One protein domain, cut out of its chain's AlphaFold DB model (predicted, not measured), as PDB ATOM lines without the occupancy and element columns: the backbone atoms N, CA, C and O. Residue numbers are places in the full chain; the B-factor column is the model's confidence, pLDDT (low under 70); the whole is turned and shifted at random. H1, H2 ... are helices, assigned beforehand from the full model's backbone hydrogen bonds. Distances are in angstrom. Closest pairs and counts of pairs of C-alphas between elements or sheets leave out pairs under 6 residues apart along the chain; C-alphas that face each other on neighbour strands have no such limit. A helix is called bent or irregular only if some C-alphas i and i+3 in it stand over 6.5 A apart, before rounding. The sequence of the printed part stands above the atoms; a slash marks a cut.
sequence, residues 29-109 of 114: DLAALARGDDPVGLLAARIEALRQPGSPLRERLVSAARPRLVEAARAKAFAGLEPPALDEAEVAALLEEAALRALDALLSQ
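Overview. This is residues 29 to 109 of the 114 residues of the protein "DNA repair exonuclease" of Deinococcales bacterium (UniProt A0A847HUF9). Picture a flat V of helices: one arm is H2 and H4 side by side, running opposite ways, and the other is H3, which meets them near the corner at about a right angle. Short H1 packs on H2, and residues 74 to 87 fold back from the far end of H3 to H4. The printed part has 81 residues with four named helices in the order H1, H2, H3, H4, no named strand, and the class all helix. It is only just loose, close to compact, with a radius of gyration of the C-alphas of 14.3 A and spans of 45 by 31 by 16 A.

Along the chain. Find C-alpha 30 at (78.823, 112.378, 108.977), where H1 begins; it ends at residue 33. H2 covers residues 39 to 50, 16.7 A long. Look next at C-alpha 56 at (96.583, 117.145, 112.026): from there H3 runs 25.8 A to residue 73. H3 has a kink of 32 degrees near residue 67 and is only just irregular, with C-alphas 64 and 67 6.9 A apart. H4, residues 88 to 107, runs 28.1 A to C-alpha 107 at (76.094, 100.537, 106.933).

Arrangement. H1 touches H2, the closest C-alphas being those of Leu 33 and Gly 41, 4.8 A apart. H2 touches H4 at a shallow tilt of 22 degrees, opposite ways; their closest C-alphas, of Ile 47 and Glu 96, are 5.7 A apart. Residues 46 to 50 of H2 touch residues 57 to 61 of H3, about perpendicular at 87 degrees, closest at C-alphas 50 and 58, 4.9 A. Residues 58 to 66 of H3 touch residues 88 to 95 of H4, also about perpendicular at 87 degrees, closest at C-alphas 62 and 92, 6.0 A. The helix packing is mostly crossed, meaning few tilts are shallow, but only just: 1 of 3 pairs is shallow. H1 is apart from H3 and H4. Each O i to N i+4 pair is within hydrogen-bond range in H2 and H4, and 12 of 14 in H3; H1 is too short for such a pair.

Size, cuts and confidence. Look to Ala 32 and Gly 80 for the two C-alphas farthest apart, 45.2 A. The printed part has no cut. The links H1 to H2 and H2 to H3 are tight, and that from H3 to H4 is long, with 14 residues. The mean pLDDT of the printed part is 89.3, and residue 76 is under 70.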
ATOM      1  N   ASP A  29      74.458 112.545 107.693       86.94
ATOM      2  CA  ASP A  29      75.159 113.451 108.600       86.94
ATOM      3  C   ASP A  29      76.398 112.756 109.196       86.94
ATOM      4  O   ASP A  29      76.338 112.066 110.220       86.94
ATOM      5  N   LEU A  30      77.541 112.925 108.529       88.12
ATOM      6  CA  LEU A  30      78.823 112.378 108.977       88.12
ATOM      7  C   LEU A  30      79.257 112.944 110.328       88.12
ATOM      8  O   LEU A  30      79.865 112.219 111.115       88.12
ATOM      9  N   ALA A  31      78.923 114.202 110.625       89.12
ATOM     10  CA  ALA A  31      79.234 114.799 111.916       89.12
ATOM     11  C   ALA A  31      78.421 114.129 113.033       89.12
ATOM     12  O   ALA A  31      78.947 113.886 114.122       89.12
ATOM     13  N   ALA A  32      77.164 113.763 112.764       89.81
ATOM     14  CA  ALA A  32      76.367 112.986 113.705       89.81
ATOM     15  C   ALA A  32      76.945 111.585 113.935       89.81
ATOM     16  O   ALA A  32      77.053 111.189 115.099       89.81
ATOM     17  N   LEU A  33      77.333 110.875 112.869       90.69
ATOM     18  CA  LEU A  33      77.932 109.537 112.956       90.69
ATOM     19  C   LEU A  33      79.275 109.548 113.685       90.69
ATOM     20  O   LEU A  33      79.519 108.684 114.519       90.69
ATOM     21  N   ALA A  34      80.111 110.557 113.438       92.88
ATOM     22  CA  ALA A  34      81.440 110.699 114.030       92.88
ATOM     23  C   ALA A  34      81.456 110.794 115.567       92.88
ATOM     24  O   ALA A  34      82.523 110.733 116.172       92.88
ATOM     25  N   ARG A  35      80.289 110.952 116.204       92.44
ATOM     26  CA  ARG A  35      80.143 110.917 117.666       92.44
ATOM     27  C   ARG A  35      80.167 109.501 118.245       92.44
ATOM     28  O   ARG A  35      80.295 109.369 119.457       92.44
ATOM     29  N   GLY A  36      79.989 108.473 117.416       90.81
ATOM     30  CA  GLY A  36      80.106 107.078 117.827       90.81
ATOM     31  C   GLY A  36      81.565 106.645 117.967       90.81
ATOM     32  O   GLY A  36      82.419 107.025 117.168       90.81
ATOM     33  N   ASP A  37      81.836 105.797 118.959       91.25
ATOM     34  CA  ASP A  37      83.138 105.134 119.142       91.25
ATOM     35  C   ASP A  37      83.206 103.765 118.435       91.25
ATOM     36  O   ASP A  37      84.164 102.999 118.589       91.25
ATOM     37  N   ASP A  38      82.176 103.433 117.662       91.81
ATOM     38  CA  ASP A  38      82.082 102.221 116.867       91.81
ATOM     39  C   ASP A  38      82.824 102.380 115.519       91.81
ATOM     40  O   ASP A  38      83.264 103.477 115.150       91.81
ATOM     41  N   PRO A  39      83.018 101.295 114.743       93.00
ATOM     42  CA  PRO A  39      83.726 101.373 113.465       93.00
ATOM     43  C   PRO A  39      83.132 102.391 112.480       93.00
ATOM     44  O   PRO A  39      83.897 103.010 111.735       93.00
ATOM     45  N   VAL A  40      81.807 102.590 112.491       93.62
ATOM     46  CA  VAL A  40      81.121 103.592 111.661       93.62
ATOM     47  C   VAL A  40      81.501 105.002 112.105       93.62
ATOM     48  O   VAL A  40      81.972 105.784 111.272       93.62
ATOM     49  N   GLY A  41      81.379 105.323 113.395       93.88
ATOM     50  CA  GLY A  41      81.711 106.654 113.897       93.88
ATOM     51  C   GLY A  41      83.188 107.006 113.738       93.88
ATOM     52  O   GLY A  41      83.532 108.081 113.236       93.88
ATOM     53  N   LEU A  42      84.089 106.058 113.998       95.19
ATOM     54  CA  LEU A  42      85.522 106.265 113.778       95.19
ATOM     55  C   LEU A  42      85.877 106.480 112.297       95.19
ATOM     56  O   LEU A  42      86.871 107.149 111.993       95.19
ATOM     57  N   LEU A  43      85.141 105.876 111.362       95.19
ATOM     58  CA  LEU A  43      85.366 106.082 109.930       95.19
ATOM     59  C   LEU A  43      84.787 107.423 109.463       95.19
ATOM     60  O   LEU A  43      85.475 108.150 108.745       95.19
ATOM     61  N   ALA A  44      83.597 107.793 109.944       94.69
ATOM     62  CA  ALA A  44      82.989 109.099 109.695       94.69
ATOM     63  C   ALA A  44      83.887 110.252 110.178       94.69
ATOM     64  O   ALA A  44      84.150 111.185 109.420       94.69
ATOM     65  N   ALA A  45      84.474 110.138 111.375       94.94
ATOM     66  CA  ALA A  45      85.416 111.129 111.904       94.94
ATOM     67  C   ALA A  45      86.670 111.298 111.021       94.94
ATOM     68  O   ALA A  45      87.197 112.402 110.865       94.94
ATOM     69  N   ARG A  46      87.162 110.208 110.417       96.12
ATOM     70  CA  ARG A  46      88.304 110.261 109.489       96.12
ATOM     71  C   ARG A  46      87.930 110.912 108.160       96.12
ATOM     72  O   ARG A  46      88.751 111.650 107.626       96.12
ATOM     73  N   ILE A  47      86.721 110.671 107.651       95.38
ATOM     74  CA  ILE A  47      86.210 111.333 106.441       95.38
ATOM     75  C   ILE A  47      86.102 112.844 106.675       95.38
ATOM     76  O   ILE A  47      86.637 113.620 105.887       95.38
ATOM     77  N   GLU A  48      85.508 113.260 107.795       94.62
ATOM     78  CA  GLU A  48      85.430 114.674 108.188       94.62
ATOM     79  C   GLU A  48      86.817 115.322 108.274       94.62
ATOM     80  O   GLU A  48      87.039 116.408 107.740       94.62
ATOM     81  N   ALA A  49      87.793 114.631 108.869       95.38
ATOM     82  CA  ALA A  49      89.159 115.134 108.928       95.38
ATOM     83  C   ALA A  49      89.795 115.293 107.537       95.38
ATOM     84  O   ALA A  49      90.445 116.306 107.291       95.38
ATOM     85  N   LEU A  50      89.607 114.336 106.619       95.50
ATOM     86  CA  LEU A  50      90.147 114.411 105.252       95.50
ATOM     87  C   LEU A  50      89.607 115.631 104.482       95.50
ATOM     88  O   LEU A  50      90.371 116.287 103.763       95.50
ATOM     89  N   ARG A  51      88.337 115.994 104.713       92.94
ATOM     90  CA  ARG A  51      87.671 117.175 104.130       92.94
ATOM     91  C   ARG A  51      88.151 118.515 104.681       92.94
ATOM     92  O   ARG A  51      87.832 119.548 104.100       92.94
ATOM     93  N   GLN A  52      88.921 118.515 105.767       92.75
ATOM     94  CA  GLN A  52      89.417 119.723 106.427       92.75
ATOM     95  C   GLN A  52      90.925 119.897 106.176       92.75
ATOM     96  O   GLN A  52      91.747 119.259 106.845       92.75
ATOM     97  N   PRO A  53      91.335 120.752 105.218       89.69
ATOM     98  CA  PRO A  53      92.741 121.096 105.025       89.69
ATOM     99  C   PRO A  53      93.384 121.613 106.319       89.69
ATOM    100  O   PRO A  53      92.765 122.369 107.063       89.69
ATOM    101  N   GLY A  54      94.626 121.203 106.589       87.06
ATOM    102  CA  GLY A  54      95.358 121.587 107.804       87.06
ATOM    103  C   GLY A  54      94.943 120.841 109.079       87.06
ATOM    104  O   GLY A  54      95.459 121.134 110.156       87.06
ATOM    105  N   SER A  55      94.028 119.868 108.993       92.25
ATOM    106  CA  SER A  55      93.750 118.968 110.114       92.25
ATOM    107  C   SER A  55      94.979 118.091 110.416       92.25
ATOM    108  O   SER A  55      95.436 117.360 109.531       92.25
ATOM    109  N   PRO A  56      95.475 118.035 111.669       94.62
ATOM    110  CA  PRO A  56      96.583 117.145 112.026       94.62
ATOM    111  C   PRO A  56      96.272 115.664 111.766       94.62
ATOM    112  O   PRO A  56      97.167 114.859 111.505       94.62
ATOM    113  N   LEU A  57      94.992 115.277 111.845       93.62
ATOM    114  CA  LEU A  57      94.566 113.916 111.530       93.62
ATOM    115  C   LEU A  57      94.640 113.651 110.021       93.62
ATOM    116  O   LEU A  57      95.126 112.590 109.630       93.62
ATOM    117  N   ARG A  58      94.244 114.613 109.181       95.25
ATOM    118  CA  ARG A  58      94.416 114.530 107.722       95.25
ATOM    119  C   ARG A  58      95.878 114.346 107.350       95.25
ATOM    120  O   ARG A  58      96.194 113.413 106.618       95.25
ATOM    121  N   GLU A  59      96.765 115.175 107.892       95.12
ATOM    122  CA  GLU A  59      98.206 115.098 107.621       95.12
ATOM    123  C   GLU A  59      98.770 113.714 107.967       95.12
ATOM    124  O   GLU A  59      99.486 113.101 107.172       95.12
ATOM    125  N   ARG A  60      98.388 113.169 109.130       96.19
ATOM    126  CA  ARG A  60      98.782 111.817 109.554       96.19
ATOM    127  C   ARG A  60      98.264 110.737 108.606       96.19
ATOM    128  O   ARG A  60      99.023 109.836 108.249       96.19
ATOM    129  N   LEU A  61      96.995 110.814 108.202       96.38
ATOM    130  CA  LEU A  61      96.383 109.849 107.284       96.38
ATOM    131  C   LEU A  61      97.055 109.888 105.908       96.38
ATOM    132  O   LEU A  61      97.448 108.841 105.389       96.38
ATOM    133  N   VAL A  62      97.248 111.084 105.346       95.62
ATOM    134  CA  VAL A  62      97.886 111.274 104.038       95.62
ATOM    135  C   VAL A  62      99.340 110.808 104.062       95.62
ATOM    136  O   VAL A  62      99.757 110.060 103.175       95.62
ATOM    137  N   SER A  63     100.094 111.179 105.099       94.81
ATOM    138  CA  SER A  63     101.486 110.752 105.277       94.81
ATOM    139  C   SER A  63     101.613 109.226 105.349       94.81
ATOM    140  O   SER A  63     102.465 108.636 104.683       94.81
ATOM    141  N   ALA A  64     100.710 108.556 106.073       95.12
ATOM    142  CA  ALA A  64     100.703 107.098 106.181       95.12
ATOM    143  C   ALA A  64     100.252 106.382 104.892       95.12
ATOM    144  O   ALA A  64     100.673 105.251 104.629       95.12
ATOM    145  N   ALA A  65      99.377 107.003 104.099       94.12
ATOM    146  CA  ALA A  65      98.800 106.392 102.903       94.12
ATOM    147  C   ALA A  65      99.668 106.555 101.655       94.12
ATOM    148  O   ALA A  65      99.795 105.613 100.872       94.12
ATOM    149  N   ARG A  66     100.290 107.724 101.480       93.12
ATOM    150  CA  ARG A  66     101.105 108.063 100.308       93.12
ATOM    151  C   ARG A  66     102.103 106.969  99.897       93.12
ATOM    152  O   ARG A  66     102.037 106.551  98.742       93.12
ATOM    153  N   PRO A  67     102.983 106.447 100.778       90.56
ATOM    154  CA  PRO A  67     103.932 105.414 100.367       90.56
ATOM    155  C   PRO A  67     103.229 104.133  99.903       90.56
ATOM    156  O   PRO A  67     103.671 103.504  98.948       90.56
ATOM    157  N   ARG A  68     102.095 103.766 100.511       90.94
ATOM    158  CA  ARG A  68     101.325 102.571 100.126       90.94
ATOM    159  C   ARG A  68     100.671 102.725  98.757       90.94
ATOM    160  O   ARG A  68     100.635 101.764  97.994       90.94
ATOM    161  N   LEU A  69     100.179 103.922  98.439       88.56
ATOM    162  CA  LEU A  69      99.616 104.229  97.123       88.56
ATOM    163  C   LEU A  69     100.693 104.199  96.034       88.56
ATOM    164  O   LEU A  69     100.457 103.633  94.970       88.56
ATOM    165  N   VAL A  70     101.886 104.733  96.316       86.94
ATOM    166  CA  VAL A  70     103.029 104.667  95.389       86.94
ATOM    167  C   VAL A  70     103.451 103.219  95.135       86.94
ATOM    168  O   VAL A  70     103.656 102.836  93.986       86.94
ATOM    169  N   GLU A  71     103.530 102.389  96.176       86.62
ATOM    170  CA  GLU A  71     103.852 100.966  96.011       86.62
ATOM    171  C   GLU A  71     102.763 100.210  95.234       86.62
ATOM    172  O   GLU A  71     103.076  99.401  94.361       86.62
ATOM    173  N   ALA A  72     101.483 100.520  95.462       84.56
ATOM    174  CA  ALA A  72     100.388  99.956  94.673       84.56
ATOM    175  C   ALA A  72     100.451 100.384  93.194       84.56
ATOM    176  O   ALA A  72     100.205  99.564  92.308       84.56
ATOM    177  N   ALA A  73     100.838 101.632  92.913       80.75
ATOM    178  CA  ALA A  73     101.033 102.133  91.551       80.75
ATOM    179  C   ALA A  73     102.221 101.472  90.830       80.75
ATOM    180  O   ALA A  73     102.256 101.441  89.604       80.75
ATOM    181  N   ARG A  74     103.171 100.893  91.575       80.94
ATOM    182  CA  ARG A  74     104.298 100.106  91.042       80.94
ATOM    183  C   ARG A  74     103.967  98.627  90.833       80.94
ATOM    184  O   ARG A  74     104.835  97.861  90.411       80.94
ATOM    185  N   ALA A  75     102.740  98.194  91.135       80.38
ATOM    186  CA  ALA A  75     102.332  96.808  90.947       80.38
ATOM    187  C   ALA A  75     102.515  96.358  89.487       80.38
ATOM    188  O   ALA A  75     102.380  97.140  88.550       80.38
ATOM    189  N   LYS A  76     102.757  95.056  89.287       65.75
ATOM    190  CA  LYS A  76     103.058  94.450  87.974       65.75
ATOM    191  C   LYS A  76     102.030  94.778  86.879       65.75
ATOM    192  O   LYS A  76     102.390  94.811  85.709       65.75
ATOM    193  N   ALA A  77     100.774  95.032  87.255       70.44
ATOM    194  CA  ALA A  77      99.710  95.448  86.339       70.44
ATOM    195  C   ALA A  77      99.969  96.813  85.666       70.44
ATOM    196  O   ALA A  77      99.421  97.073  84.601       70.44
ATOM    197  N   PHE A  78     100.827  97.644  86.260       70.00
ATOM    198  CA  PHE A  78     101.221  98.973  85.786       70.00
ATOM    199  C   PHE A  78     102.717  99.040  85.431       70.00
ATOM    200  O   PHE A  78     103.294 100.122  85.327       70.00
ATOM    201  N   ALA A  79     103.371  97.886  85.261       70.38
ATOM    202  CA  ALA A  79     104.798  97.825  84.966       70.38
ATOM    203  C   ALA A  79     105.138  98.585  83.672       70.38
ATOM    204  O   ALA A  79     104.520  98.365  82.632       70.38
ATOM    205  N   GLY A  80     106.151  99.453  83.742       73.50
ATOM    206  CA  GLY A  80     106.584 100.300  82.624       73.50
ATOM    207  C   GLY A  80     105.936 101.687  82.584       73.50
ATOM    208  O   GLY A  80     106.318 102.490  81.736       73.50
ATOM    209  N   LEU A  81     105.008 101.989  83.497       76.81
ATOM    210  CA  LEU A  81     104.493 103.339  83.713       76.81
ATOM    211  C   LEU A  81     105.239 104.008  84.870       76.81
ATOM    212  O   LEU A  81     105.547 103.371  85.880       76.81
ATOM    213  N   GLU A  82     105.528 105.298  84.725       76.25
ATOM    214  CA  GLU A  82     106.073 106.089  85.822       76.25
ATOM    215  C   GLU A  82     104.969 106.315  86.869       76.25
ATOM    216  O   GLU A  82     103.866 106.733  86.502       76.25
ATOM    217  N   PRO A  83     105.207 106.002  88.158       72.44
ATOM    218  CA  PRO A  83     104.201 106.207  89.189       72.44
ATOM    219  C   PRO A  83     103.817 107.688  89.263       72.44
ATOM    220  O   PRO A  83     104.711 108.539  89.269       72.44
ATOM    221  N   PRO A  84     102.520 108.020  89.364       73.25
ATOM    222  CA  PRO A  84     102.103 109.406  89.473       73.25
ATOM    223  C   PRO A  84     102.677 110.034  90.746       73.25
ATOM    224  O   PRO A  84     102.658 109.433  91.828       73.25
ATOM    225  N   ALA A  85     103.168 111.266  90.623       80.81
ATOM    226  CA  ALA A  85     103.536 112.089  91.763       80.81
ATOM    227  C   ALA A  85     102.257 112.622  92.422       80.81
ATOM    228  O   ALA A  85     101.845 113.742  92.150       80.81
ATOM    229  N   LEU A  86     101.624 111.798  93.262       85.06
ATOM    230  CA  LEU A  86     100.382 112.174  93.937       85.06
ATOM    231  C   LEU A  86     100.633 113.330  94.902       85.06
ATOM    232  O   LEU A  86     101.479 113.192  95.788       85.06
ATOM    233  N   ASP A  87      99.908 114.435  94.801       90.56
ATOM    234  CA  ASP A  87      99.955 115.522  95.777       90.56
ATOM    235  C   ASP A  87      99.114 115.209  97.036       90.56
ATOM    236  O   ASP A  87      98.605 114.102  97.222       90.56
ATOM    237  N   GLU A  88      99.106 116.107  98.024       90.56
ATOM    238  CA  GLU A  88      98.382 115.858  99.279       90.56
ATOM    239  C   GLU A  88      96.866 115.795  99.068       90.56
ATOM    240  O   GLU A  88      96.199 114.953  99.672       90.56
ATOM    241  N   ALA A  89      96.333 116.665  98.208       91.50
ATOM    242  CA  ALA A  89      94.910 116.742  97.922       91.50
ATOM    243  C   ALA A  89      94.437 115.488  97.178       91.50
ATOM    244  O   ALA A  89      93.392 114.937  97.520       91.50
ATOM    245  N   GLU A  90      95.235 114.979  96.242       93.12
ATOM    246  CA  GLU A  90      94.962 113.742  95.512       93.12
ATOM    247  C   GLU A  90      94.962 112.524  96.440       93.12
ATOM    248  O   GLU A  90      94.049 111.696  96.384       93.12
ATOM    249  N   VAL A  91      95.940 112.419  97.349       94.38
ATOM    250  CA  VAL A  91      95.950 111.336  98.348       94.38
ATOM    251  C   VAL A  91      94.746 111.449  99.286       94.38
ATOM    252  O   VAL A  91      94.120 110.432  99.587       94.38
ATOM    253  N   ALA A  92      94.401 112.659  99.737       95.31
ATOM    254  CA  ALA A  92      93.243 112.879 100.599       95.31
ATOM    255  C   ALA A  92      91.930 112.488  99.901       95.31
ATOM    256  O   ALA A  92      91.125 111.777 100.499       95.31
ATOM    257  N   ALA A  93      91.757 112.863  98.632       93.38
ATOM    258  CA  ALA A  93      90.581 112.514  97.837       93.38
ATOM    259  C   ALA A  93      90.459 110.997  97.615       93.38
ATOM    260  O   ALA A  93      89.379 110.427  97.775       93.38
ATOM    261  N   LEU A  94      91.570 110.313  97.308       93.69
ATOM    262  CA  LEU A  94      91.586 108.852  97.168       93.69
ATOM    263  C   LEU A  94      91.216 108.144  98.478       93.69
ATOM    264  O   LEU A  94      90.483 107.152  98.464       93.69
ATOM    265  N   LEU A  95      91.721 108.642  99.609       95.56
ATOM    266  CA  LEU A  95      91.382 108.114 100.929       95.56
ATOM    267  C   LEU A  95      89.922 108.359 101.292       95.56
ATOM    268  O   LEU A  95      89.280 107.446 101.807       95.56
ATOM    269  N   GLU A  96      89.406 109.559 101.028       94.81
ATOM    270  CA  GLU A  96      88.007 109.902 101.279       94.81
ATOM    271  C   GLU A  96      87.090 108.968 100.497       94.81
ATOM    272  O   GLU A  96      86.183 108.364 101.066       94.81
ATOM    273  N   GLU A  97      87.367 108.775  99.211       92.81
ATOM    274  CA  GLU A  97      86.568 107.895  98.373       92.81
ATOM    275  C   GLU A  97      86.593 106.442  98.871       92.81
ATOM    276  O   GLU A  97      85.557 105.775  98.941       92.81
ATOM    277  N   ALA A  98      87.776 105.932  99.226       93.31
ATOM    278  CA  ALA A  98      87.908 104.591  99.782       93.31
ATOM    279  C   ALA A  98      87.164 104.458 101.122       93.31
ATOM    280  O   ALA A  98      86.525 103.433 101.370       93.31
ATOM    281  N   ALA A  99      87.218 105.492 101.963       93.56
ATOM    282  CA  ALA A  99      86.540 105.533 103.249       93.56
ATOM    283  C   ALA A  99      85.015 105.587 103.095       93.56
ATOM    284  O   ALA A  99      84.330 104.843 103.787       93.56
ATOM    285  N   LEU A 100      84.479 106.379 102.162       92.00
ATOM    286  CA  LEU A 100      83.042 106.422 101.871       92.00
ATOM    287  C   LEU A 100      82.525 105.059 101.396       92.00
ATOM    288  O   LEU A 100      81.533 104.564 101.917       92.00
ATOM    289  N   ARG A 101      83.251 104.379 100.499       91.31
ATOM    290  CA  ARG A 101      82.886 103.016 100.067       91.31
ATOM    291  C   ARG A 101      82.899 102.011 101.219       91.31
ATOM    292  O   ARG A 101      82.060 101.116 101.273       91.31
ATOM    293  N   ALA A 102      83.876 102.124 102.117       92.31
ATOM    294  CA  ALA A 102      83.949 101.274 103.299       92.31
ATOM    295  C   ALA A 102      82.818 101.588 104.292       92.31
ATOM    296  O   ALA A 102      82.256 100.662 104.874       92.31
ATOM    297  N   LEU A 103      82.451 102.861 104.445       92.06
ATOM    298  CA  LEU A 103      81.326 103.303 105.264       92.06
ATOM    299  C   LEU A 103      80.005 102.744 104.726       92.06
ATOM    300  O   LEU A 103      79.264 102.127 105.485       92.06
ATOM    301  N   ASP A 104      79.760 102.855 103.419       89.38
ATOM    302  CA  ASP A 104      78.586 102.265 102.767       89.38
ATOM    303  C   ASP A 104      78.514 100.749 102.998       89.38
ATOM    304  O   ASP A 104      77.450 100.201 103.300       89.38
ATOM    305  N   ALA A 105      79.656 100.060 102.903       90.12
ATOM    306  CA  ALA A 105      79.734  98.626 103.158       90.12
ATOM    307  C   ALA A 105      79.410  98.272 104.618       90.12
ATOM    308  O   ALA A 105      78.715  97.284 104.846       90.12
ATOM    309  N   LEU A 106      79.878  99.061 105.593       91.19
ATOM    310  CA  LEU A 106      79.564  98.872 107.016       91.19
ATOM    311  C   LEU A 106      78.079  99.118 107.306       91.19
ATOM    312  O   LEU A 106      77.441  98.300 107.964       91.19
ATOM    313  N   LEU A 107      77.512 100.196 106.764       88.38
ATOM    314  CA  LEU A 107      76.094 100.537 106.933       88.38
ATOM    315  C   LEU A 107      75.160  99.506 106.286       88.38
ATOM    316  O   LEU A 107      74.039  99.305 106.747       88.38
ATOM    317  N   SER A 108      75.630  98.824 105.241       86.06
ATOM    318  CA  SER A 108      74.882  97.761 104.562       86.06
ATOM    319  C   SER A 108      74.925  96.414 105.300       86.06
ATOM    320  O   SER A 108      74.237  95.478 104.887       86.06
ATOM    321  N   GLN A 109      75.723  96.272 106.369       80.94
ATOM    322  CA  GLN A 109      75.781  95.036 107.151       80.94
ATOM    323  C   GLN A 109      74.629  94.958 108.170       80.94
ATOM    324  O   GLN A 109      74.468  95.859 108.999       80.94
TER     325      GLN A 109